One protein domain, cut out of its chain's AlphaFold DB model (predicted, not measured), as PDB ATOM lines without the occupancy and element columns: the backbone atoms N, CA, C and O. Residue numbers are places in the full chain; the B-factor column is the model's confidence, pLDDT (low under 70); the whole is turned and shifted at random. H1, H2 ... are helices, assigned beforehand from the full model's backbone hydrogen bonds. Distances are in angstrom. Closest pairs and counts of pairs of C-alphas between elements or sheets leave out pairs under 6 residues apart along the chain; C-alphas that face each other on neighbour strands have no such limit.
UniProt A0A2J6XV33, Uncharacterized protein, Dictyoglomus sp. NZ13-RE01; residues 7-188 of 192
ATOM      1  N   VAL A   7     109.498 106.156 145.170       95.31
ATOM      2  CA  VAL A   7     110.112 107.440 145.556       95.31
ATOM      3  C   VAL A   7     109.420 108.050 146.776       95.31
ATOM      4  O   VAL A   7     110.066 108.641 147.637       95.31
ATOM      5  N   TYR A   8     108.098 107.899 146.875       96.31
ATOM      6  CA  TYR A   8     107.352 108.344 148.044       96.31
ATOM      7  C   TYR A   8     107.748 107.537 149.292       96.31
ATOM      8  O   TYR A   8     107.962 108.107 150.360       96.31
ATOM      9  N   ILE A   9     107.841 106.211 149.170       95.12
ATOM     10  CA  ILE A   9     108.207 105.321 150.284       95.12
ATOM     11  C   ILE A   9     109.630 105.625 150.773       95.12
ATOM     12  O   ILE A   9     109.861 105.710 151.978       95.12
ATOM     13  N   ASP A  10     110.561 105.862 149.849       94.19
ATOM     14  CA  ASP A  10     111.922 106.302 150.163       94.19
ATOM     15  C   ASP A  10     111.918 107.592 150.998       94.19
ATOM     16  O   ASP A  10     112.641 107.704 151.991       94.19
ATOM     17  N   TRP A  11     111.075 108.566 150.644       96.50
ATOM     18  CA  TRP A  11     110.901 109.776 151.444       96.50
ATOM     19  C   TRP A  11     110.368 109.481 152.847       96.50
ATOM     20  O   TRP A  11     110.892 110.041 153.809       96.50
ATOM     21  N   GLU A  12     109.367 108.603 152.994       94.38
ATOM     22  CA  GLU A  12     108.864 108.207 154.318       94.38
ATOM     23  C   GLU A  12     109.977 107.620 155.195       94.38
ATOM     24  O   GLU A  12     110.016 107.933 156.382       94.38
ATOM     25  N   GLU A  13     110.900 106.833 154.627       91.44
ATOM     26  CA  GLU A  13     112.100 106.346 155.322       91.44
ATOM     27  C   GLU A  13     113.039 107.507 155.690       91.44
ATOM     28  O   GLU A  13     113.441 107.655 156.848       91.44
ATOM     29  N   ALA A  14     113.353 108.371 154.723       90.62
ATOM     30  CA  ALA A  14     114.321 109.453 154.880       90.62
ATOM     31  C   ALA A  14     113.922 110.494 155.934       90.62
ATOM     32  O   ALA A  14     114.790 111.094 156.563       90.62
ATOM     33  N   LEU A  15     112.625 110.700 156.181       91.31
ATOM     34  CA  LEU A  15     112.149 111.607 157.234       91.31
ATOM     35  C   LEU A  15     112.519 111.145 158.658       91.31
ATOM     36  O   LEU A  15     112.421 111.934 159.603       91.31
ATOM     37  N   TYR A  16     112.941 109.889 158.834       87.19
ATOM     38  CA  TYR A  16     113.464 109.382 160.107       87.19
ATOM     39  C   TYR A  16     114.974 109.583 160.274       87.19
ATOM     40  O   TYR A  16     115.475 109.330 161.368       87.19
ATOM     41  N   TRP A  17     115.687 110.031 159.237       84.06
ATOM     42  CA  TRP A  17     117.127 110.274 159.292       84.06
ATOM     43  C   TRP A  17     117.465 111.468 160.193       84.06
ATOM     44  O   TRP A  17     116.869 112.541 160.076       84.06
ATOM     45  N   ASP A  18     118.463 111.301 161.064       78.19
ATOM     46  CA  ASP A  18     118.970 112.364 161.938       78.19
ATOM     47  C   ASP A  18     120.034 113.206 161.200       78.19
ATOM     48  O   ASP A  18     121.206 113.261 161.574       78.19
ATOM     49  N   GLY A  19     119.601 113.858 160.118       82.81
ATOM     50  CA  GLY A  19     120.411 114.687 159.223       82.81
ATOM     51  C   GLY A  19     119.553 115.288 158.106       82.81
ATOM     52  O   GLY A  19     118.344 115.441 158.273       82.81
ATOM     53  N   CYS A  20     120.144 115.617 156.953       88.06
ATOM     54  CA  CYS A  20     119.368 116.100 155.807       88.06
ATOM     55  C   CYS A  20     118.714 114.915 155.067       88.06
ATOM     56  O   CYS A  20     119.440 114.110 154.478       88.06
ATOM     57  N   PRO A  21     117.367 114.818 154.999       90.94
ATOM     58  CA  PRO A  21     116.705 113.675 154.362       90.94
ATOM     59  C   PRO A  21     117.014 113.549 152.863       90.94
ATOM     60  O   PRO A  21     117.183 112.448 152.352       90.94
ATOM     61  N   LEU A  22     117.146 114.678 152.158       92.25
ATOM     62  CA  LEU A  22     117.478 114.673 150.731       92.25
ATOM     63  C   LEU A  22     118.921 114.222 150.472       92.25
ATOM     64  O   LEU A  22     119.157 113.465 149.536       92.25
ATOM     65  N   CYS A  23     119.871 114.631 151.324       88.19
ATOM     66  CA  CYS A  23     121.227 114.086 151.279       88.19
ATOM     67  C   CYS A  23     121.171 112.568 151.464       88.19
ATOM     68  O   CYS A  23     121.639 111.842 150.599       88.19
ATOM     69  N   PHE A  24     120.538 112.080 152.535       87.00
ATOM     70  CA  PHE A  24     120.418 110.642 152.793       87.00
ATOM     71  C   PHE A  24     119.940 109.859 151.560       87.00
ATOM     72  O   PHE A  24     120.574 108.880 151.174       87.00
ATOM     73  N   LEU A  25     118.878 110.335 150.904       91.50
ATOM     74  CA  LEU A  25     118.312 109.714 149.707       91.50
ATOM     75  C   LEU A  25     119.280 109.666 148.525       91.50
ATOM     76  O   LEU A  25     119.497 108.592 147.961       91.50
ATOM     77  N   ILE A  26     119.865 110.804 148.151       90.94
ATOM     78  CA  ILE A  26     120.801 110.879 147.020       90.94
ATOM     79  C   ILE A  26     121.989 109.959 147.290       90.94
ATOM     80  O   ILE A  26     122.317 109.092 146.485       90.94
ATOM     81  N   ASN A  27     122.552 110.059 148.484       85.94
ATOM     82  CA  ASN A  27     123.827 109.442 148.816       85.94
ATOM     83  C   ASN A  27     123.702 107.927 148.982       85.94
ATOM     84  O   ASN A  27     124.568 107.179 148.534       85.94
ATOM     85  N   LYS A  28     122.586 107.454 149.553       86.19
ATOM     86  CA  LYS A  28     122.236 106.027 149.605       86.19
ATOM     87  C   LYS A  28     122.155 105.424 148.201       86.19
ATOM     88  O   LYS A  28     122.574 104.288 147.994       86.19
ATOM     89  N   ASN A  29     121.608 106.166 147.238       90.31
ATOM     90  CA  ASN A  29     121.468 105.691 145.863       90.31
ATOM     91  C   ASN A  29     122.767 105.797 145.059       90.31
ATOM     92  O   ASN A  29     123.031 104.901 144.262       90.31
ATOM     93  N   ILE A  30     123.590 106.822 145.287       91.81
ATOM     94  CA  ILE A  30     124.928 106.912 144.689       91.81
ATOM     95  C   ILE A  30     125.821 105.791 145.190       91.81
ATOM     96  O   ILE A  30     126.375 105.072 144.370       91.81
ATOM     97  N   TRP A  31     125.847 105.539 146.498       88.81
ATOM     98  CA  TRP A  31     126.618 104.435 147.059       88.81
ATOM     99  C   TRP A  31     126.230 103.084 146.432       88.81
ATOM    100  O   TRP A  31     127.092 102.310 146.033       88.81
ATOM    101  N   ARG A  32     124.927 102.822 146.248       88.75
ATOM    102  CA  ARG A  32     124.444 101.620 145.539       88.75
ATOM    103  C   ARG A  32     124.835 101.600 144.060       88.75
ATOM    104  O   ARG A  32     125.095 100.533 143.513       88.75
ATOM    105  N   ALA A  33     124.827 102.753 143.396       92.88
ATOM    106  CA  ALA A  33     125.220 102.860 141.996       92.88
ATOM    107  C   ALA A  33     126.723 102.607 141.814       92.88
ATOM    108  O   ALA A  33     127.102 101.923 140.868       92.88
ATOM    109  N   GLU A  34     127.556 103.118 142.719       91.94
ATOM    110  CA  GLU A  34     128.999 102.874 142.771       91.94
ATOM    111  C   GLU A  34     129.312 101.410 143.090       91.94
ATOM    112  O   GLU A  34     130.124 100.796 142.402       91.94
ATOM    113  N   GLU A  35     128.611 100.822 144.063       90.69
ATOM    114  CA  GLU A  35     128.712  99.397 144.386       90.69
ATOM    115  C   GLU A  35     128.396  98.538 143.154       90.69
ATOM    116  O   GLU A  35     129.220  97.739 142.711       90.69
ATOM    117  N   ASN A  36     127.232  98.757 142.539       92.38
ATOM    118  CA  ASN A  36     126.829  98.044 141.331       92.38
ATOM    119  C   ASN A  36     127.806  98.282 140.170       92.38
ATOM    120  O   ASN A  36     128.079  97.374 139.389       92.38
ATOM    121  N   PHE A  37     128.346  99.494 140.044       94.06
ATOM    122  CA  PHE A  37     129.353  99.790 139.037       94.06
ATOM    123  C   PHE A  37     130.602  98.924 139.224       94.06
ATOM    124  O   PHE A  37     131.032  98.281 138.266       94.06
ATOM    125  N   LEU A  38     131.143  98.869 140.444       91.56
ATOM    126  CA  LEU A  38     132.350  98.104 140.751       91.56
ATOM    127  C   LEU A  38     132.149  96.599 140.565       91.56
ATOM    128  O   LEU A  38     132.959  95.959 139.895       91.56
ATOM    129  N   TYR A  39     131.051  96.052 141.087       87.56
ATOM    130  CA  TYR A  39     130.822  94.608 141.076       87.56
ATOM    131  C   TYR A  39     130.331  94.067 139.730       87.56
ATOM    132  O   TYR A  39     130.747  92.982 139.325       87.56
ATOM    133  N   GLU A  40     129.485  94.813 139.015       89.75
ATOM    134  CA  GLU A  40     128.793  94.291 137.829       89.75
ATOM    135  C   GLU A  40     129.264  94.935 136.518       89.75
ATOM    136  O   GLU A  40     129.237  94.294 135.468       89.75
ATOM    137  N   LEU A  41     129.702  96.202 136.539       92.12
ATOM    138  CA  LEU A  41     129.867  96.999 135.313       92.12
ATOM    139  C   LEU A  41     131.313  97.361 134.960       92.12
ATOM    140  O   LEU A  41     131.561  97.806 133.841       92.12
ATOM    141  N   VAL A  42     132.285  97.129 135.844       89.81
ATOM    142  CA  VAL A  42     133.716  97.405 135.589       89.81
ATOM    143  C   VAL A  42     134.242  96.717 134.323       89.81
ATOM    144  O   VAL A  42     135.139  97.233 133.649       89.81
ATOM    145  N   ASN A  43     133.700  95.546 133.991       89.69
ATOM    146  CA  ASN A  43     134.099  94.780 132.810       89.69
ATOM    147  C   ASN A  43     133.212  95.038 131.583       89.69
ATOM    148  O   ASN A  43     133.524  94.534 130.502       89.69
ATOM    149  N   ASP A  44     132.140  95.824 131.716       95.19
ATOM    150  CA  ASP A  44     131.271  96.163 130.593       95.19
ATOM    151  C   ASP A  44     131.975  97.151 129.649       95.19
ATOM    152  O   ASP A  44     132.399  98.246 130.031       95.19
ATOM    153  N   VAL A  45     132.100  96.755 128.382       92.88
ATOM    154  CA  VAL A  45     132.840  97.516 127.365       92.88
ATOM    155  C   VAL A  45     132.206  98.881 127.099       92.88
ATOM    156  O   VAL A  45     132.936  99.864 126.973       92.88
ATOM    157  N   LYS A  46     130.871  98.958 127.038       93.94
ATOM    158  CA  LYS A  46     130.151 100.204 126.738       93.94
ATOM    159  C   LYS A  46     130.233 101.171 127.909       93.94
ATOM    160  O   LYS A  46     130.414 102.369 127.710       93.94
ATOM    161  N   ILE A  47     130.131 100.659 129.134       93.12
ATOM    162  CA  ILE A  47     130.282 101.481 130.334       93.12
ATOM    163  C   ILE A  47     131.711 102.022 130.434       93.12
ATOM    164  O   ILE A  47     131.883 103.221 130.646       93.12
ATOM    165  N   ARG A  48     132.740 101.190 130.209       92.62
ATOM    166  CA  ARG A  48     134.133 101.668 130.199       92.62
ATOM    167  C   ARG A  48     134.390 102.715 129.124       92.62
ATOM    168  O   ARG A  48     135.096 103.686 129.378       92.62
ATOM    169  N   GLU A  49     133.800 102.549 127.943       92.69
ATOM    170  CA  GLU A  49     133.845 103.565 126.893       92.69
ATOM    171  C   GLU A  49     133.225 104.888 127.348       92.69
ATOM    172  O   GLU A  49     133.913 105.906 127.279       92.69
ATOM    173  N   LYS A  50     132.020 104.870 127.938       91.88
ATOM    174  CA  LYS A  50     131.391 106.081 128.496       91.88
ATOM    175  C   LYS A  50     132.292 106.755 129.539       91.88
ATOM    176  O   LYS A  50     132.484 107.968 129.491       91.88
ATOM    177  N   VAL A  51     132.885 105.982 130.455       93.25
ATOM    178  CA  VAL A  51     133.794 106.524 131.480       93.25
ATOM    179  C   VAL A  51     135.028 107.165 130.836       93.25
ATOM    180  O   VAL A  51     135.382 108.291 131.189       93.25
ATOM    181  N   ARG A  52     135.654 106.522 129.843       91.56
ATOM    182  CA  ARG A  52     136.788 107.120 129.121       91.56
ATOM    183  C   ARG A  52     136.426 108.394 128.378       91.56
ATOM    184  O   ARG A  52     137.202 109.343 128.423       91.56
ATOM    185  N   GLU A  53     135.309 108.406 127.660       88.94
ATOM    186  CA  GLU A  53     134.862 109.576 126.895       88.94
ATOM    187  C   GLU A  53     134.542 110.751 127.817       88.94
ATOM    188  O   GLU A  53     134.815 111.896 127.472       88.94
ATOM    189  N   SER A  54     134.060 110.463 129.028       89.19
ATOM    190  CA  SER A  54     133.818 111.469 130.062       89.19
ATOM    191  C   SER A  54     135.071 111.984 130.784       89.19
ATOM    192  O   SER A  54     134.956 112.859 131.640       89.19
ATOM    193  N   GLY A  55     136.260 111.453 130.478       87.75
ATOM    194  CA  GLY A  55     137.502 111.813 131.170       87.75
ATOM    195  C   GLY A  55     137.678 111.157 132.547       87.75
ATOM    196  O   GLY A  55     138.604 111.507 133.274       87.75
ATOM    197  N   GLY A  56     136.832 110.183 132.902       91.00
ATOM    198  CA  GLY A  56     136.883 109.455 134.170       91.00
ATOM    199  C   GLY A  56     135.859 109.939 135.201       91.00
ATOM    200  O   GLY A  56     134.715 110.249 134.876       91.00
ATOM    201  N   PHE A  57     136.269 109.970 136.472       91.19
ATOM    202  CA  PHE A  57     135.437 110.411 137.596       91.19
ATOM    203  C   PHE A  57     135.957 111.720 138.185       91.19
ATOM    204  O   PHE A  57     137.156 112.005 138.123       91.19
ATOM    205  N   CYS A  58     135.059 112.525 138.758       89.94
ATOM    206  CA  CYS A  58     135.469 113.719 139.489       89.94
ATOM    207  C   CYS A  58     136.242 113.315 140.757       89.94
ATOM    208  O   CYS A  58     136.204 112.159 141.183       89.94
ATOM    209  N   SER A  59     136.939 114.264 141.384       84.94
ATOM    210  CA  SER A  59     137.710 113.983 142.602       84.94
ATOM    211  C   SER A  59     136.853 113.399 143.727       84.94
ATOM    212  O   SER A  59     137.317 112.518 144.444       84.94
ATOM    213  N   GLU A  60     135.613 113.862 143.867       82.62
ATOM    214  CA  GLU A  60     134.685 113.412 144.904       82.62
ATOM    215  C   GLU A  60     134.271 111.950 144.707       82.62
ATOM    216  O   GLU A  60     134.575 111.114 145.557       82.62
ATOM    217  N   HIS A  61     133.678 111.603 143.560       89.81
ATOM    218  CA  HIS A  61     133.264 110.223 143.270       89.81
ATOM    219  C   HIS A  61     134.450 109.271 143.128       89.81
ATOM    220  O   HIS A  61     134.349 108.098 143.467       89.81
ATOM    221  N   MET A  62     135.622 109.763 142.722       87.94
ATOM    222  CA  MET A  62     136.835 108.951 142.761       87.94
ATOM    223  C   MET A  62     137.217 108.562 144.198       87.94
ATOM    224  O   MET A  62     137.571 107.412 144.455       87.94
ATOM    225  N   LEU A  63     137.137 109.497 145.151       83.56
ATOM    226  CA  LEU A  63     137.379 109.200 146.565       83.56
ATOM    227  C   LEU A  63     136.300 108.283 147.151       83.56
ATOM    228  O   LEU A  63     136.625 107.436 147.980       83.56
ATOM    229  N   GLN A  64     135.043 108.421 146.721       84.25
ATOM    230  CA  GLN A  64     133.961 107.528 147.140       84.25
ATOM    231  C   GLN A  64     134.201 106.090 146.661       84.25
ATOM    232  O   GLN A  64     134.208 105.177 147.488       84.25
ATOM    233  N   LEU A  65     134.537 105.898 145.381       86.38
ATOM    234  CA  LEU A  65     134.901 104.593 144.819       86.38
ATOM    235  C   LEU A  65     136.073 103.928 145.560       86.38
ATOM    236  O   LEU A  65     136.065 102.715 145.768       86.38
ATOM    237  N   LEU A  66     137.064 104.704 146.009       84.31
ATOM    238  CA  LEU A  66     138.204 104.190 146.780       84.31
ATOM    239  C   LEU A  66     137.836 103.696 148.189       84.31
ATOM    240  O   LEU A  66     138.631 102.979 148.795       84.31
ATOM    241  N   ASN A  67     136.659 104.050 148.715       80.56
ATOM    242  CA  ASN A  67     136.191 103.547 150.010       80.56
ATOM    243  C   ASN A  67     135.618 102.124 149.925       80.56
ATOM    244  O   ASN A  67     135.410 101.485 150.958       80.56
ATOM    245  N   PHE A  68     135.359 101.610 148.721       80.44
ATOM    246  CA  PHE A  68     134.936 100.227 148.544       80.44
ATOM    247  C   PHE A  68     136.129  99.274 148.658       80.44
ATOM    248  O   PHE A  68     137.265  99.601 148.324       80.44
ATOM    249  N   LYS A  69     135.866  98.043 149.107       78.12
ATOM    250  CA  LYS A  69     136.908  97.010 149.245       78.12
ATOM    251  C   LYS A  69     137.421  96.482 147.899       78.12
ATOM    252  O   LYS A  69     138.429  95.780 147.880       78.12
ATOM    253  N   ASP A  70     136.748  96.803 146.795       79.19
ATOM    254  CA  ASP A  70     137.143  96.389 145.450       79.19
ATOM    255  C   ASP A  70     138.101  97.394 144.794       79.19
ATOM    256  O   ASP A  70     137.769  98.143 143.874       79.19
ATOM    257  N   THR A  71     139.344  97.394 145.270       82.94
ATOM    258  CA  THR A  71     140.404  98.233 144.701       82.94
ATOM    259  C   THR A  71     140.807  97.808 143.287       82.94
ATOM    260  O   THR A  71     141.389  98.607 142.553       82.94
ATOM    261  N   LEU A  72     140.537  96.556 142.896       89.19
ATOM    262  CA  LEU A  72     140.879  96.050 141.567       89.19
ATOM    263  C   LEU A  72     139.951  96.648 140.511       89.19
ATOM    264  O   LEU A  72     140.439  97.104 139.477       89.19
ATOM    265  N   GLY A  73     138.643  96.697 140.781       90.00
ATOM    266  CA  GLY A  73     137.683  97.299 139.861       90.00
ATOM    267  C   GLY A  73     138.004  98.764 139.572       90.00
ATOM    268  O   GLY A  73     138.066  99.182 138.412       90.00
ATOM    269  N   VAL A  74     138.351  99.516 140.619       90.44
ATOM    270  CA  VAL A  74     138.829 100.898 140.494       90.44
ATOM    271  C   VAL A  74     140.110 100.975 139.653       90.44
ATOM    272  O   VAL A  74     140.200 101.798 138.740       90.44
ATOM    273  N   ALA A  75     141.095 100.106 139.909       92.06
ATOM    274  CA  ALA A  75     142.361 100.101 139.174       92.06
ATOM    275  C   ALA A  75     142.176  99.823 137.674       92.06
ATOM    276  O   ALA A  75     142.785 100.514 136.860       92.06
ATOM    277  N   ILE A  76     141.309  98.873 137.307       92.56
ATOM    278  CA  ILE A  76     140.999  98.536 135.907       92.56
ATOM    279  C   ILE A  76     140.460  99.761 135.161       92.56
ATOM    280  O   ILE A  76     140.906 100.072 134.056       92.56
ATOM    281  N   VAL A  77     139.501 100.466 135.763       92.19
ATOM    282  CA  VAL A  77     138.848 101.615 135.126       92.19
ATOM    283  C   VAL A  77     139.816 102.787 134.992       92.19
ATOM    284  O   VAL A  77     139.900 103.403 133.932       92.19
ATOM    285  N   ILE A  78     140.594 103.073 136.037       91.25
ATOM    286  CA  ILE A  78     141.577 104.161 136.004       91.25
ATOM    287  C   ILE A  78     142.723 103.862 135.042       91.25
ATOM    288  O   ILE A  78     143.157 104.759 134.321       91.25
ATOM    289  N   GLU A  79     143.184 102.615 134.966       94.00
ATOM    290  CA  GLU A  79     144.171 102.209 133.969       94.00
ATOM    291  C   GLU A  79     143.651 102.446 132.542       94.00
ATOM    292  O   GLU A  79     144.379 103.011 131.720       94.00
ATOM    293  N   ASP A  80     142.395 102.075 132.261       94.19
ATOM    294  CA  ASP A  80     141.758 102.297 130.958       94.19
ATOM    295  C   ASP A  80     141.685 103.795 130.615       94.19
ATOM    296  O   ASP A  80     142.142 104.215 129.549       94.19
ATOM    297  N   VAL A  81     141.202 104.630 131.543       92.69
ATOM    298  CA  VAL A  81     141.126 106.094 131.367       92.69
ATOM    299  C   VAL A  81     142.512 106.700 131.135       92.69
ATOM    300  O   VAL A  81     142.697 107.497 130.210       92.69
ATOM    301  N   ILE A  82     143.520 106.306 131.916       91.94
ATOM    302  CA  ILE A  82     144.879 106.839 131.773       91.94
ATOM    303  C   ILE A  82     145.471 106.468 130.411       91.94
ATOM    304  O   ILE A  82     145.984 107.337 129.701       91.94
ATOM    305  N   LYS A  83     145.404 105.186 130.035       94.00
ATOM    306  CA  LYS A  83     146.015 104.682 128.798       94.00
ATOM    307  C   LYS A  83     145.341 105.230 127.549       94.00
ATOM    308  O   LYS A  83     146.038 105.562 126.591       94.00
ATOM    309  N   ASN A  84     144.016 105.327 127.565       92.25
ATOM    310  CA  ASN A  84     143.225 105.556 126.359       92.25
ATOM    311  C   ASN A  84     142.613 106.963 126.264       92.25
ATOM    312  O   ASN A  84     142.171 107.336 125.182       92.25
ATOM    313  N   ASN A  85     142.630 107.769 127.332       89.69
ATOM    314  CA  ASN A  85     142.187 109.168 127.297       89.69
ATOM    315  C   ASN A  85     143.302 110.143 127.729       89.69
ATOM    316  O   ASN A  85     143.712 110.998 126.938       89.69
ATOM    317  N   VAL A  86     143.858 109.985 128.935       88.44
ATOM    318  CA  VAL A  86     144.785 110.978 129.518       88.44
ATOM    319  C   VAL A  86     146.116 111.038 128.764       88.44
ATOM    320  O   VAL A  86     146.521 112.107 128.308       88.44
ATOM    321  N   ILE A  87     146.803 109.903 128.584       91.00
ATOM    322  CA  ILE A  87     148.100 109.856 127.886       91.00
ATOM    323  C   ILE A  87     147.984 110.372 126.436       91.00
ATOM    324  O   ILE A  87     148.809 111.206 126.045       91.00
ATOM    325  N   PRO A  88     147.000 109.937 125.620       89.75
ATOM    326  CA  PRO A  88     146.785 110.493 124.284       89.75
ATOM    327  C   PRO A  88     146.525 112.005 124.284       89.75
ATOM    328  O   PRO A  88     147.087 112.717 123.450       89.75
ATOM    329  N   SER A  89     145.734 112.514 125.234       87.06
ATOM    330  CA  SER A  89     145.436 113.949 125.349       87.06
ATOM    331  C   SER A  89     146.692 114.768 125.647       87.06
ATOM    332  O   SER A  89     146.985 115.743 124.948       87.06
ATOM    333  N   LEU A  90     147.513 114.301 126.594       87.62
ATOM    334  CA  LEU A  90     148.776 114.945 126.955       87.62
ATOM    335  C   LEU A  90     149.795 114.936 125.805       87.62
ATOM    336  O   LEU A  90     150.472 115.942 125.586       87.62
ATOM    337  N   LYS A  91     149.878 113.849 125.018       90.31
ATOM    338  CA  LYS A  91     150.726 113.801 123.805       90.31
ATOM    339  C   LYS A  91     150.343 114.877 122.788       90.31
ATOM    340  O   LYS A  91     151.218 115.436 122.131       90.31
ATOM    341  N   ASN A  92     149.058 115.212 122.717       87.50
ATOM    342  CA  ASN A  92     148.524 116.269 121.863       87.50
ATOM    343  C   ASN A  92     148.528 117.655 122.532       87.50
ATOM    344  O   ASN A  92     147.926 118.586 121.998       87.50
ATOM    345  N   ARG A  93     149.201 117.808 123.687       84.88
ATOM    346  CA  ARG A  93     149.264 119.042 124.493       84.88
ATOM    347  C   ARG A  93     147.885 119.602 124.857       84.88
ATOM    348  O   ARG A  93     147.728 120.810 125.010       84.88
ATOM    349  N   ARG A  94     146.893 118.723 124.998       79.19
ATOM    350  CA  ARG A  94     145.569 119.066 125.512       79.19
ATOM    351  C   ARG A  94     145.498 118.626 126.963       79.19
ATOM    352  O   ARG A  94     145.834 117.484 127.283       79.19
ATOM    353  N   LEU A  95     145.079 119.536 127.834       68.88
ATOM    354  CA  LEU A  95     144.592 119.122 129.141       68.88
ATOM    355  C   LEU A  95     143.278 118.364 128.909       68.88
ATOM    356  O   LEU A  95     142.514 118.783 128.034       68.88
ATOM    357  N   PRO A  96     143.030 117.251 129.620       64.88
ATOM    358  CA  PRO A  96     141.704 116.651 129.640       64.88
ATOM    359  C   PRO A  96     140.671 117.741 129.963       64.88
ATOM    360  O   PRO A  96     140.906 118.547 130.866       64.88
ATOM    361  N   GLU A  97     139.594 117.812 129.177       65.62
ATOM    362  CA  GLU A  97     138.465 118.716 129.436       65.62
ATOM    363  C   GLU A  97     137.808 118.383 130.789       65.62
ATOM    364  O   GLU A  97     138.133 117.364 131.408       65.62
ATOM    365  N   ASP A  98     136.908 119.252 131.265       67.88
ATOM    366  CA  ASP A  98     136.169 119.031 132.512       67.88
ATOM    367  C   ASP A  98     135.584 117.611 132.555       67.88
ATOM    368  O   ASP A  98     134.908 117.164 131.626       67.88
ATOM    369  N   VAL A  99     135.853 116.890 133.648       81.25
ATOM    370  CA  VAL A  99     135.395 115.507 133.813       81.25
ATOM    371  C   VAL A  99     133.870 115.481 133.912       81.25
ATOM    372  O   VAL A  99     133.294 115.976 134.884       81.25
ATOM    373  N   ASN A 100     133.207 114.848 132.944       87.94
ATOM    374  CA  ASN A 100     131.753 114.689 132.943       87.94
ATOM    375  C   ASN A 100     131.337 113.406 133.675       87.94
ATOM    376  O   ASN A 100     130.848 112.443 133.086       87.94
ATOM    377  N   CYS A 101     131.588 113.384 134.981       92.31
ATOM    378  CA  CYS A 101     131.418 112.196 135.804       92.31
ATOM    379  C   CYS A 101     129.980 111.649 135.762       92.31
ATOM    380  O   CYS A 101     129.018 112.346 136.096       92.31
ATOM    381  N   MET A 102     129.844 110.359 135.443       94.12
ATOM    382  CA  MET A 102     128.536 109.694 135.387       94.12
ATOM    383  C   MET A 102     127.798 109.664 136.735       94.12
ATOM    384  O   MET A 102     126.571 109.606 136.756       94.12
ATOM    385  N   PHE A 103     128.515 109.716 137.861       94.25
ATOM    386  CA  PHE A 103     127.895 109.773 139.186       94.25
ATOM    387  C   PHE A 103     127.401 111.184 139.522       94.25
ATOM    388  O   PHE A 103     126.307 111.309 140.061       94.25
ATOM    389  N   CYS A 104     128.086 112.247 139.080       93.06
ATOM    390  CA  CYS A 104     127.534 113.608 139.132       93.06
ATOM    391  C   CYS A 104     126.257 113.747 138.281       93.06
ATOM    392  O   CYS A 104     125.325 114.451 138.667       93.06
ATOM    393  N   GLU A 105     126.204 113.105 137.106       94.25
ATOM    394  CA  GLU A 105     124.984 113.035 136.285       94.25
ATOM    395  C   GLU A 105     123.864 112.324 137.062       94.25
ATOM    396  O   GLU A 105     122.763 112.859 137.203       94.25
ATOM    397  N   LYS A 106     124.182 111.180 137.677       95.06
ATOM    398  CA  LYS A 106     123.245 110.414 138.500       95.06
ATOM    399  C   LYS A 106     122.726 111.189 139.713       95.06
ATOM    400  O   LYS A 106     121.543 111.100 140.026       95.06
ATOM    401  N   GLU A 107     123.571 111.963 140.390       93.25
ATOM    402  CA  GLU A 107     123.168 112.809 141.522       93.25
ATOM    403  C   GLU A 107     122.123 113.839 141.110       93.25
ATOM    404  O   GLU A 107     121.126 114.020 141.808       93.25
ATOM    405  N   LYS A 108     122.319 114.475 139.949       94.19
ATOM    406  CA  LYS A 108     121.358 115.432 139.389       94.19
ATOM    407  C   LYS A 108     120.032 114.748 139.058       94.19
ATOM    408  O   LYS A 108     118.982 115.272 139.418       94.19
ATOM    409  N   GLU A 109     120.065 113.566 138.437       96.50
ATOM    410  CA  GLU A 109     118.855 112.774 138.164       96.50
ATOM    411  C   GLU A 109     118.092 112.423 139.452       96.50
ATOM    412  O   GLU A 109     116.865 112.556 139.518       96.50
ATOM    413  N   LEU A 110     118.812 111.979 140.486       95.62
ATOM    414  CA  LEU A 110     118.238 111.608 141.780       95.62
ATOM    415  C   LEU A 110     117.643 112.822 142.491       95.62
ATOM    416  O   LEU A 110     116.530 112.735 143.012       95.62
ATOM    417  N   LEU A 111     118.348 113.955 142.479       95.44
ATOM    418  CA  LEU A 111     117.857 115.213 143.029       95.44
ATOM    419  C   LEU A 111     116.519 115.595 142.386       95.44
ATOM    420  O   LEU A 111     115.547 115.832 143.100       95.44
ATOM    421  N   GLU A 112     116.443 115.593 141.055       97.25
ATOM    422  CA  GLU A 112     115.208 115.903 140.328       97.25
ATOM    423  C   GLU A 112     114.079 114.921 140.654       97.25
ATOM    424  O   GLU A 112     112.951 115.332 140.947       97.25
ATOM    425  N   THR A 113     114.396 113.625 140.676       96.94
ATOM    426  CA  THR A 113     113.444 112.559 141.010       96.94
ATOM    427  C   THR A 113     112.841 112.778 142.395       96.94
ATOM    428  O   THR A 113     111.616 112.823 142.537       96.94
ATOM    429  N   TYR A 114     113.674 112.980 143.417       97.81
ATOM    430  CA  TYR A 114     113.202 113.151 144.787       97.81
ATOM    431  C   TYR A 114     112.497 114.493 145.006       97.81
ATOM    432  O   TYR A 114     111.459 114.522 145.674       97.81
ATOM    433  N   LEU A 115     112.983 115.591 144.414       97.38
ATOM    434  CA  LEU A 115     112.324 116.897 144.516       97.38
ATOM    435  C   LEU A 115     110.920 116.891 143.904       97.38
ATOM    436  O   LEU A 115     110.029 117.528 144.460       97.38
ATOM    437  N   SER A 116     110.699 116.147 142.815       96.81
ATOM    438  CA  SER A 116     109.391 116.090 142.148       96.81
ATOM    439  C   SER A 116     108.257 115.568 143.044       96.81
ATOM    440  O   SER A 116     107.114 116.001 142.903       96.81
ATOM    441  N   VAL A 117     108.578 114.686 144.000       97.12
ATOM    442  CA  VAL A 117     107.614 114.035 144.907       97.12
ATOM    443  C   VAL A 117     107.528 114.741 146.267       97.12
ATOM    444  O   VAL A 117     106.541 114.600 146.990       97.12
ATOM    445  N   LEU A 118     108.524 115.564 146.612       97.06
ATOM    446  CA  LEU A 118     108.617 116.228 147.914       97.06
ATOM    447  C   LEU A 118     107.358 117.037 148.306       97.06
ATOM    448  O   LEU A 118     106.926 116.916 149.455       97.06
ATOM    449  N   PRO A 119     106.716 117.822 147.412       96.75
ATOM    450  CA  PRO A 119     105.489 118.535 147.760       96.75
ATOM    451  C   PRO A 119     104.328 117.627 148.161       96.75
ATOM    452  O   PRO A 119     103.499 118.030 148.968       96.75
ATOM    453  N   GLU A 120     104.227 116.431 147.581       95.62
ATOM    454  CA  GLU A 120     103.191 115.458 147.938       95.62
ATOM    455  C   GLU A 120     103.476 114.856 149.316       95.62
ATOM    456  O   GLU A 120     102.593 114.809 150.171       95.62
ATOM    457  N   VAL A 121     104.734 114.490 149.565       96.25
ATOM    458  CA  VAL A 121     105.192 113.952 150.854       96.25
ATOM    459  C   VAL A 121     104.930 114.945 151.984       96.25
ATOM    460  O   VAL A 121     104.384 114.562 153.017       96.25
ATOM    461  N   LEU A 122     105.278 116.221 151.790       94.62
ATOM    462  CA  LEU A 122     105.123 117.281 152.793       94.62
ATOM    463  C   LEU A 122     103.734 117.945 152.800       94.62
ATOM    464  O   LEU A 122     103.564 118.966 153.461       94.62
ATOM    465  N   LYS A 123     102.734 117.372 152.116       91.94
ATOM    466  CA  LYS A 123     101.311 117.705 152.321       91.94
ATOM    467  C   LYS A 123     100.649 116.838 153.391       91.94
ATOM    468  O   LYS A 123      99.626 117.239 153.934       91.94
ATOM    469  N   GLU A 124     101.192 115.655 153.682       92.38
ATOM    470  CA  GLU A 124     100.622 114.767 154.697       92.38
ATOM    471  C   GLU A 124     101.018 115.214 156.112       92.38
ATOM    472  O   GLU A 124     102.199 115.223 156.470       92.38
ATOM    473  N   ASP A 125     100.024 115.499 156.961       92.56
ATOM    474  CA  ASP A 125     100.228 115.955 158.347       92.56
ATOM    475  C   ASP A 125     101.131 115.021 159.164       92.56
ATOM    476  O   ASP A 125     101.936 115.471 159.988       92.56
ATOM    477  N   LYS A 126     101.039 113.707 158.915       95.31
ATOM    478  CA  LYS A 126     101.905 112.694 159.536       95.31
ATOM    479  C   LYS A 126     103.380 112.946 159.202       95.31
ATOM    480  O   LYS A 126     104.210 112.951 160.109       95.31
ATOM    481  N   ASN A 127     103.701 113.181 157.932       95.19
ATOM    482  CA  ASN A 127     105.069 113.393 157.459       95.19
ATOM    483  C   ASN A 127     105.627 114.728 157.952       95.19
ATOM    484  O   ASN A 127     106.755 114.776 158.443       95.19
ATOM    485  N   ILE A 128     104.811 115.788 157.925       93.38
ATOM    486  CA  ILE A 128     105.169 117.087 158.512       93.38
ATOM    487  C   ILE A 128     105.487 116.922 160.003       93.38
ATOM    488  O   ILE A 128     106.485 117.452 160.489       93.38
ATOM    489  N   SER A 129     104.663 116.167 160.733       93.25
ATOM    490  CA  SER A 129     104.859 115.914 162.164       93.25
ATOM    491  C   SER A 129     106.146 115.140 162.447       93.25
ATOM    492  O   SER A 129     106.848 115.464 163.404       93.25
ATOM    493  N   ILE A 130     106.473 114.134 161.628       92.25
ATOM    494  CA  ILE A 130     107.739 113.391 161.726       92.25
ATOM    495  C   ILE A 130     108.909 114.339 161.468       92.25
ATOM    496  O   ILE A 130     109.797 114.438 162.313       92.25
ATOM    497  N   PHE A 131     108.878 115.081 160.357       90.25
ATOM    498  CA  PHE A 131     109.932 116.021 159.992       90.25
ATOM    499  C   PHE A 131     110.161 117.054 161.096       90.25
ATOM    500  O   PHE A 131     111.293 117.235 161.533       90.25
ATOM    501  N   LYS A 132     109.108 117.695 161.618       88.44
ATOM    502  CA  LYS A 132     109.215 118.733 162.659       88.44
ATOM    503  C   LYS A 132     109.788 118.232 163.987       88.44
ATOM    504  O   LYS A 132     110.414 119.022 164.682       88.44
ATOM    505  N   LYS A 133     109.618 116.950 164.324       89.12
ATOM    506  CA  LYS A 133     110.176 116.350 165.549       89.12
ATOM    507  C   LYS A 133     111.684 116.084 165.482       89.12
ATOM    508  O   LYS A 133     112.270 115.804 166.519       89.12
ATOM    509  N   ARG A 134     112.298 116.128 164.294       84.38
ATOM    510  CA  ARG A 134     113.742 115.900 164.117       84.38
ATOM    511  C   ARG A 134     114.560 117.129 164.491       84.38
ATOM    512  O   ARG A 134     114.184 118.247 164.127       84.38
ATOM    513  N   ASP A 135     115.711 116.890 165.114       78.56
ATOM    514  CA  ASP A 135     116.683 117.929 165.474       78.56
ATOM    515  C   ASP A 135     117.345 118.562 164.246       78.56
ATOM    516  O   ASP A 135     117.750 119.719 164.292       78.56
ATOM    517  N   PHE A 136     117.439 117.833 163.133       77.75
ATOM    518  CA  PHE A 136     117.990 118.335 161.878       77.75
ATOM    519  C   PHE A 136     116.876 118.621 160.857       77.75
ATOM    520  O   PHE A 136     115.776 118.056 160.896       77.75
ATOM    521  N   GLY A 137     117.147 119.573 159.966       85.00
ATOM    522  CA  GLY A 137     116.329 119.884 158.794       85.00
ATOM    523  C   GLY A 137     117.090 119.597 157.500       85.00
ATOM    524  O   GLY A 137     118.086 118.872 157.492       85.00
ATOM    525  N   PHE A 138     116.657 120.203 156.396       88.69
ATOM    526  CA  PHE A 138     117.464 120.192 155.178       88.69
ATOM    527  C   PHE A 138     118.772 120.970 155.392       88.69
ATOM    528  O   PHE A 138     118.807 121.975 156.105       88.69
ATOM    529  N   CYS A 139     119.867 120.505 154.783       85.38
ATOM    530  CA  CYS A 139     121.116 121.264 154.769       85.38
ATOM    531  C   CYS A 139     120.911 122.576 153.993       85.38
ATOM    532  O   CYS A 139     119.997 122.685 153.176       85.38
ATOM    533  N   TYR A 140     121.756 123.582 154.227       83.88
ATOM    534  CA  TYR A 140     121.577 124.906 153.616       83.88
ATOM    535  C   TYR A 140     121.413 124.884 152.077       83.88
ATOM    536  O   TYR A 140     120.489 125.533 151.589       83.88
ATOM    537  N   PRO A 141     122.213 124.119 151.305       85.75
ATOM    538  CA  PRO A 141     122.022 124.010 149.857       85.75
ATOM    539  C   PRO A 141     120.670 123.412 149.465       85.75
ATOM    540  O   PRO A 141     119.980 123.972 148.618       85.75
ATOM    541  N   HIS A 142     120.260 122.308 150.097       90.19
ATOM    542  CA  HIS A 142     118.985 121.668 149.772       90.19
ATOM    543  C   HIS A 142     117.790 122.495 150.229       90.19
ATOM    544  O   HIS A 142     116.814 122.584 149.497       90.19
ATOM    545  N   GLU A 143     117.868 123.157 151.384       90.44
ATOM    546  CA  GLU A 143     116.842 124.111 151.808       90.44
ATOM    547  C   GLU A 143     116.664 125.211 150.757       90.44
ATOM    548  O   GLU A 143     115.540 125.468 150.333       90.44
ATOM    549  N   ARG A 144     117.765 125.810 150.283       90.94
ATOM    550  CA  ARG A 144     117.717 126.831 149.234       90.94
ATOM    551  C   ARG A 144     117.073 126.318 147.953       90.94
ATOM    552  O   ARG A 144     116.133 126.941 147.481       90.94
ATOM    553  N   ILE A 145     117.531 125.179 147.437       93.88
ATOM    554  CA  ILE A 145     116.982 124.572 146.215       93.88
ATOM    555  C   ILE A 145     115.480 124.295 146.374       93.88
ATOM    556  O   ILE A 145     114.696 124.571 145.467       93.88
ATOM    557  N   ILE A 146     115.058 123.781 147.536       95.81
ATOM    558  CA  ILE A 146     113.648 123.487 147.808       95.81
ATOM    559  C   ILE A 146     112.824 124.774 147.881       95.81
ATOM    560  O   ILE A 146     111.753 124.810 147.288       95.81
ATOM    561  N   ILE A 147     113.288 125.822 148.569       94.75
ATOM    562  CA  ILE A 147     112.558 127.099 148.674       94.75
ATOM    563  C   ILE A 147     112.488 127.801 147.316       94.75
ATOM    564  O   ILE A 147     111.427 128.290 146.942       94.75
ATOM    565  N   GLU A 148     113.590 127.825 146.562       95.81
ATOM    566  CA  GLU A 148     113.642 128.419 145.222       95.81
ATOM    567  C   GLU A 148     112.651 127.724 144.271       95.81
ATOM    568  O   GLU A 148     111.961 128.391 143.500       95.81
ATOM    569  N   ARG A 149     112.521 126.392 144.360       97.00
ATOM    570  CA  ARG A 149     111.607 125.599 143.521       97.00
ATOM    571  C   ARG A 149     110.162 125.572 144.027       97.00
ATOM    572  O   ARG A 149     109.226 125.567 143.229       97.00
ATOM    573  N   TYR A 150     109.972 125.531 145.341       97.00
ATOM    574  CA  TYR A 150     108.683 125.381 146.018       97.00
ATOM    575  C   TYR A 150     108.548 126.377 147.185       97.00
ATOM    576  O   TYR A 150     108.548 125.967 148.350       97.00
ATOM    577  N   PRO A 151     108.356 127.683 146.910       95.81
ATOM    578  CA  PRO A 151     108.322 128.713 147.956       95.81
ATOM    579  C   PRO A 151     107.274 128.464 149.049       95.81
ATOM    580  O   PRO A 151     107.489 128.771 150.217       95.81
ATOM    581  N   PHE A 152     106.146 127.835 148.705       94.62
ATOM    582  CA  PHE A 152     105.084 127.509 149.665       94.62
ATOM    583  C   PHE A 152     105.508 126.497 150.745       94.62
ATOM    584  O   PHE A 152     104.842 126.408 151.775       94.62
ATOM    585  N   LEU A 153     106.593 125.737 150.538       94.69
ATOM    586  CA  LEU A 153     107.128 124.810 151.539       94.69
ATOM    587  C   LEU A 153     107.974 125.511 152.607       94.69
ATOM    588  O   LEU A 153     108.260 124.897 153.631       94.69
ATOM    589  N   GLU A 154     108.356 126.777 152.413       92.94
ATOM    590  CA  GLU A 154     109.257 127.515 153.304       92.94
ATOM    591  C   GLU A 154     108.816 127.465 154.774       92.94
ATOM    592  O   GLU A 154     109.629 127.202 155.657       92.94
ATOM    593  N   THR A 155     107.517 127.621 155.041       90.56
ATOM    594  CA  THR A 155     106.942 127.595 156.400       90.56
ATOM    595  C   THR A 155     106.981 126.215 157.064       90.56
ATOM    596  O   THR A 155     106.865 126.103 158.286       90.56
ATOM    597  N   ILE A 156     107.130 125.154 156.270       90.31
ATOM    598  CA  ILE A 156     107.243 123.770 156.734       90.31
ATOM    599  C   ILE A 156     108.712 123.419 156.973       90.31
ATOM    600  O   ILE A 156     109.022 122.763 157.971       90.31
ATOM    601  N   ILE A 157     109.598 123.831 156.057       88.75
ATOM    602  CA  ILE A 157     110.989 123.369 156.028       88.75
ATOM    603  C   ILE A 157     111.963 124.259 156.798       88.75
ATOM    604  O   ILE A 157     112.967 123.734 157.282       88.75
ATOM    605  N   LYS A 158     111.688 125.565 156.942       83.12
ATOM    606  CA  LYS A 158     112.549 126.453 157.731       83.12
ATOM    607  C   LYS A 158     112.516 126.036 159.195       83.12
ATOM    608  O   LYS A 158     111.466 126.027 159.836       83.12
ATOM    609  N   LYS A 159     113.697 125.732 159.723       73.06
ATOM    610  CA  LYS A 159     113.938 125.474 161.139       73.06
ATOM    611  C   LYS A 159     115.136 126.294 161.602       73.06
ATOM    612  O   LYS A 159     116.136 126.361 160.892       73.06
ATOM    613  N   ASP A 160     115.074 126.805 162.829       63.34
ATOM    614  CA  ASP A 160     116.214 127.439 163.521       63.34
ATOM    615  C   ASP A 160     117.225 126.407 164.065       63.34
ATOM    616  O   ASP A 160     118.071 126.707 164.907       63.34
ATOM    617  N   THR A 161     117.112 125.152 163.631       60.28
ATOM    618  CA  THR A 161     117.887 124.033 164.152       60.28
ATOM    619  C   THR A 161     119.249 123.894 163.468       60.28
ATOM    620  O   THR A 161     119.533 124.517 162.443       60.28
ATOM    621  N   LEU A 162     120.108 123.032 164.028       57.75
ATOM    622  CA  LEU A 162     121.389 122.670 163.426       57.75
ATOM    623  C   LEU A 162     121.158 122.160 161.994       57.75
ATOM    624  O   LEU A 162     120.375 121.238 161.762       57.75
ATOM    625  N   LYS A 163     121.845 122.762 161.022       60.62
ATOM    626  CA  LYS A 163     121.896 122.260 159.645       60.62
ATOM    627  C   LYS A 163     123.032 121.248 159.565       60.62
ATOM    628  O   LYS A 163     124.144 121.550 159.998       60.62
ATOM    629  N   SER A 164     122.760 120.040 159.066       56.56
ATOM    630  CA  SER A 164     123.800 119.014 158.984       56.56
ATOM    631  C   SER A 164     124.905 119.465 158.022       56.56
ATOM    632  O   SER A 164     124.644 119.968 156.926       56.56
ATOM    633  N   ALA A 165     126.158 119.289 158.442       54.81
ATOM    634  CA  ALA A 165     127.332 119.550 157.612       54.81
ATOM    635  C   ALA A 165     127.602 118.414 156.607       54.81
ATOM    636  O   ALA A 165     128.655 118.391 155.987       54.81
ATOM    637  N   GLU A 166     126.673 117.467 156.442       54.41
ATOM    638  CA  GLU A 166     126.849 116.283 155.587       54.41
ATOM    639  C   GLU A 166     127.165 116.664 154.134       54.41
ATOM    640  O   GLU A 166     127.929 115.970 153.474       54.41
ATOM    641  N   TYR A 167     126.654 117.805 153.663       50.12
ATOM    642  CA  TYR A 167     126.966 118.341 152.337       50.12
ATOM    643  C   TYR A 167     128.415 118.842 152.190       50.12
ATOM    644  O   TYR A 167     128.936 118.884 151.085       50.12
ATOM    645  N   ILE A 168     129.085 119.237 153.278       46.97
ATOM    646  CA  ILE A 168     130.424 119.853 153.213       46.97
ATOM    647  C   ILE A 168     131.502 118.835 152.823       46.97
ATOM    648  O   ILE A 168     132.546 119.225 152.306       46.97
ATOM    649  N   TYR A 169     131.284 117.546 153.081       49.44
ATOM    650  CA  TYR A 169     132.382 116.584 153.073       49.44
ATOM    651  C   TYR A 169     132.408 115.636 151.880       49.44
ATOM    652  O   TYR A 169     133.447 115.009 151.693       49.44
ATOM    653  N   GLY A 170     131.334 115.517 151.090       48.72
ATOM    654  CA  GLY A 170     131.309 114.679 149.876       48.72
ATOM    655  C   GLY A 170     131.789 113.228 150.062       48.72
ATOM    656  O   GLY A 170     132.157 112.541 149.115       48.72
ATOM    657  N   SER A 171     131.874 112.764 151.310       44.66
ATOM    658  CA  SER A 171     132.476 111.499 151.716       44.66
ATOM    659  C   SER A 171     131.750 111.019 152.968       44.66
ATOM    660  O   SER A 171     131.618 111.741 153.962       44.66
ATOM    661  N   TYR A 172     131.155 109.831 152.866       53.16
ATOM    662  CA  TYR A 172     130.060 109.452 153.750       53.16
ATOM    663  C   TYR A 172     130.478 108.679 155.000       53.16
ATOM    664  O   TYR A 172     131.251 107.725 154.915       53.16
ATOM    665  N   PRO A 173     129.853 108.986 156.151       44.59
ATOM    666  CA  PRO A 173     129.981 108.233 157.385       44.59
ATOM    667  C   PRO A 173     128.898 107.141 157.480       44.59
ATOM    668  O   PRO A 173     128.072 107.172 158.388       44.59
ATOM    669  N   TRP A 174     128.844 106.186 156.546       46.09
ATOM    670  CA  TRP A 174     127.925 105.037 156.690       46.09
ATOM    671  C   TRP A 174     128.489 103.950 157.610       46.09
ATOM    672  O   TRP A 174     127.737 103.181 158.209       46.09
ATOM    673  N   GLU A 175     129.809 103.915 157.802       41.97
ATOM    674  CA  GLU A 175     130.380 103.206 158.938       41.97
ATOM    675  C   GLU A 175     130.171 104.061 160.192       41.97
ATOM    676  O   GLU A 175     130.646 105.197 160.285       41.97
ATOM    677  N   LYS A 176     129.449 103.496 161.170       38.97
ATOM    678  CA  LYS A 176     129.144 104.086 162.491       38.97
ATOM    679  C   LYS A 176     130.343 104.761 163.178       38.97
ATOM    680  O   LYS A 176     130.135 105.606 164.054       38.97
ATOM    681  N   ASP A 177     131.571 104.405 162.812       40.03
ATOM    682  CA  ASP A 177     132.789 104.984 163.374       40.03
ATOM    683  C   ASP A 177     133.064 106.415 162.907       40.03
ATOM    684  O   ASP A 177     133.485 107.241 163.723       40.03
ATOM    685  N   TYR A 178     132.748 106.780 161.662       42.06
ATOM    686  CA  TYR A 178     133.044 108.131 161.182       42.06
ATOM    687  C   TYR A 178     132.084 109.163 161.772       42.06
ATOM    688  O   TYR A 178     132.550 110.179 162.285       42.06
ATOM    689  N   TYR A 179     130.774 108.888 161.836       41.03
ATOM    690  CA  TYR A 179     129.823 109.799 162.492       41.03
ATOM    691  C   TYR A 179     130.252 110.096 163.938       41.03
ATOM    692  O   TYR A 179     130.362 111.254 164.322       41.03
ATOM    693  N   ASN A 180     130.629 109.073 164.716       39.88
ATOM    694  CA  ASN A 180     131.104 109.249 166.093       39.88
ATOM    695  C   ASN A 180     132.433 110.023 166.201       39.88
ATOM    696  O   ASN A 180     132.598 110.833 167.121       39.88
ATOM    697  N   LEU A 181     133.376 109.807 165.279       39.50
ATOM    698  CA  LEU A 181     134.617 110.587 165.175       39.50
ATOM    699  C   LEU A 181     134.336 112.066 164.854       39.50
ATOM    700  O   LEU A 181     134.950 112.957 165.449       39.50
ATOM    701  N   PHE A 182     133.373 112.339 163.973       42.97
ATOM    702  CA  PHE A 182     133.007 113.690 163.544       42.97
ATOM    703  C   PHE A 182     132.144 114.432 164.576       42.97
ATOM    704  O   PHE A 182     132.450 115.579 164.912       42.97
ATOM    705  N   SER A 183     131.154 113.778 165.189       40.75
ATOM    706  CA  SER A 183     130.376 114.341 166.302       40.75
ATOM    707  C   SER A 183     131.257 114.652 167.516       40.75
ATOM    708  O   SER A 183     130.988 115.610 168.240       40.75
ATOM    709  N   LYS A 184     132.346 113.896 167.743       40.03
ATOM    710  CA  LYS A 184     133.358 114.230 168.762       40.03
ATOM    711  C   LYS A 184     134.163 115.489 168.415       40.03
ATOM    712  O   LYS A 184     134.452 116.260 169.326       40.03
ATOM    713  N   LYS A 185     134.490 115.733 167.139       36.34
ATOM    714  CA  LYS A 185     135.186 116.962 166.702       36.34
ATOM    715  C   LYS A 185     134.289 118.205 166.738       36.34
ATOM    716  O   LYS A 185     134.766 119.263 167.123       36.34
ATOM    717  N   LEU A 186     132.995 118.082 166.439       36.62
ATOM    718  CA  LEU A 186     132.025 119.184 166.593       36.62
ATOM    719  C   LEU A 186     131.651 119.462 168.061       36.62
ATOM    720  O   LEU A 186     131.232 120.565 168.397       36.62
ATOM    721  N   LYS A 187     131.865 118.496 168.965       33.94
ATOM    722  CA  LYS A 187     131.825 118.705 170.424       33.94
ATOM    723  C   LYS A 187     133.069 119.416 170.979       33.94
ATOM    724  O   LYS A 187     133.139 119.625 172.195       33.94
ATOM    725  N   VAL A 188     134.030 119.831 170.141       33.56
ATOM    726  CA  VAL A 188     135.008 120.853 170.540       33.56
ATOM    727  C   VAL A 188     134.238 122.164 170.670       33.56
ATOM    728  O   VAL A 188     133.929 122.841 169.697       33.56
TER     729      VAL A 188
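What this domain is: This is residues 7 to 188 of the 192 residues of an uncharacterized protein of Dictyoglomus sp. NZ13-RE01 (UniProt A0A2J6XV33). Two long helices, H2 and H6, run side by side and opposite ways through the middle of an elongated model, with H3, H4 and H5 gathered at one end and H1, H7, H8 and H9 at the other. H10 and H11 follow on a last stretch, whose residues 183 to 188 stick out from the body. The printed part has 182 residues with eleven named helices, H1 to H11 in order, and no named strand; its class is all helix, and the helix packing is mostly crossed. It is only just compact, close to loose, with a radius of gyration of the C-alphas of 19.1 A and spans of 58 by 36 by 31 A.

Where its parts are: Find C-alpha 7 at (110.112, 107.440, 145.556), where H1, residues 7 to 14, begins. H2, residues 21 to 41, runs 28.5 A. Next come H3, residues 45 to 53, and H4, residues 59 to 65. H5, residues 71 to 91, is 28.0 A long, with a kink of 33 degrees near residue 82. Look at C-alpha 102, (128.536, 109.694, 135.387): from there H6, residues 102 to 121, runs 28.3 A with a kink of 25 degrees near residue 115. Then follow H7, residues 125 to 133, H8, residues 140 to 149, H9, residues 151 to 157, and H10, residues 166 to 169. H11, residues 176 to 186, runs 15.9 A to C-alpha 186 at (132.025, 119.184, 166.593).

How they stand to each other: Start at the hub, H2. It touches H6 at a steep tilt of 39 degrees, opposite ways; the closest C-alphas, of Ile 26 and Leu 110, are 5.9 A apart. With residues 21 to 25 alone it touches H1, closest at Ala 14 and Pro 21, C-alphas 4.9 A apart. H2 and H5 only just touch, with 3 pairs of C-alphas within 8 A, and only at their ends, closest at Leu 38 and Gly 73, 5.5 A. H3 touches H5 at Arg 52 and Val 81, C-alphas 5.0 A apart. H4 is close to but not clearly touching H2, at 6.5 A between C-alphas 34 and 65. At the other end H8 and H9 form a helical hairpin, closest at C-alphas 147 and 154, 5.7 A. H7 is close to but not clearly touching H9, with C-alphas 128 and 156 7.2 A apart. H10 and H11 touch no helix. Every O i to N i+4 pair is within hydrogen-bond range in H1, H2, H3, H4, H7 and H8, against 15 of 17 in H5, 13 of 16 in H6, 6 of 7 in H11 and 1 of 3 in H9, where 3 of 4 O i to N i+3 pairs are; H10 is too short for an O i to N i+4 pair.

The domain as a whole: The C-alphas farthest apart, of Lys 91 and Asp 125, are 61.2 A apart. The printed part has no cut, and no link is long. Look at the B-factor column: pLDDT is under 70 at residues 95 to 98 and 160 to 188.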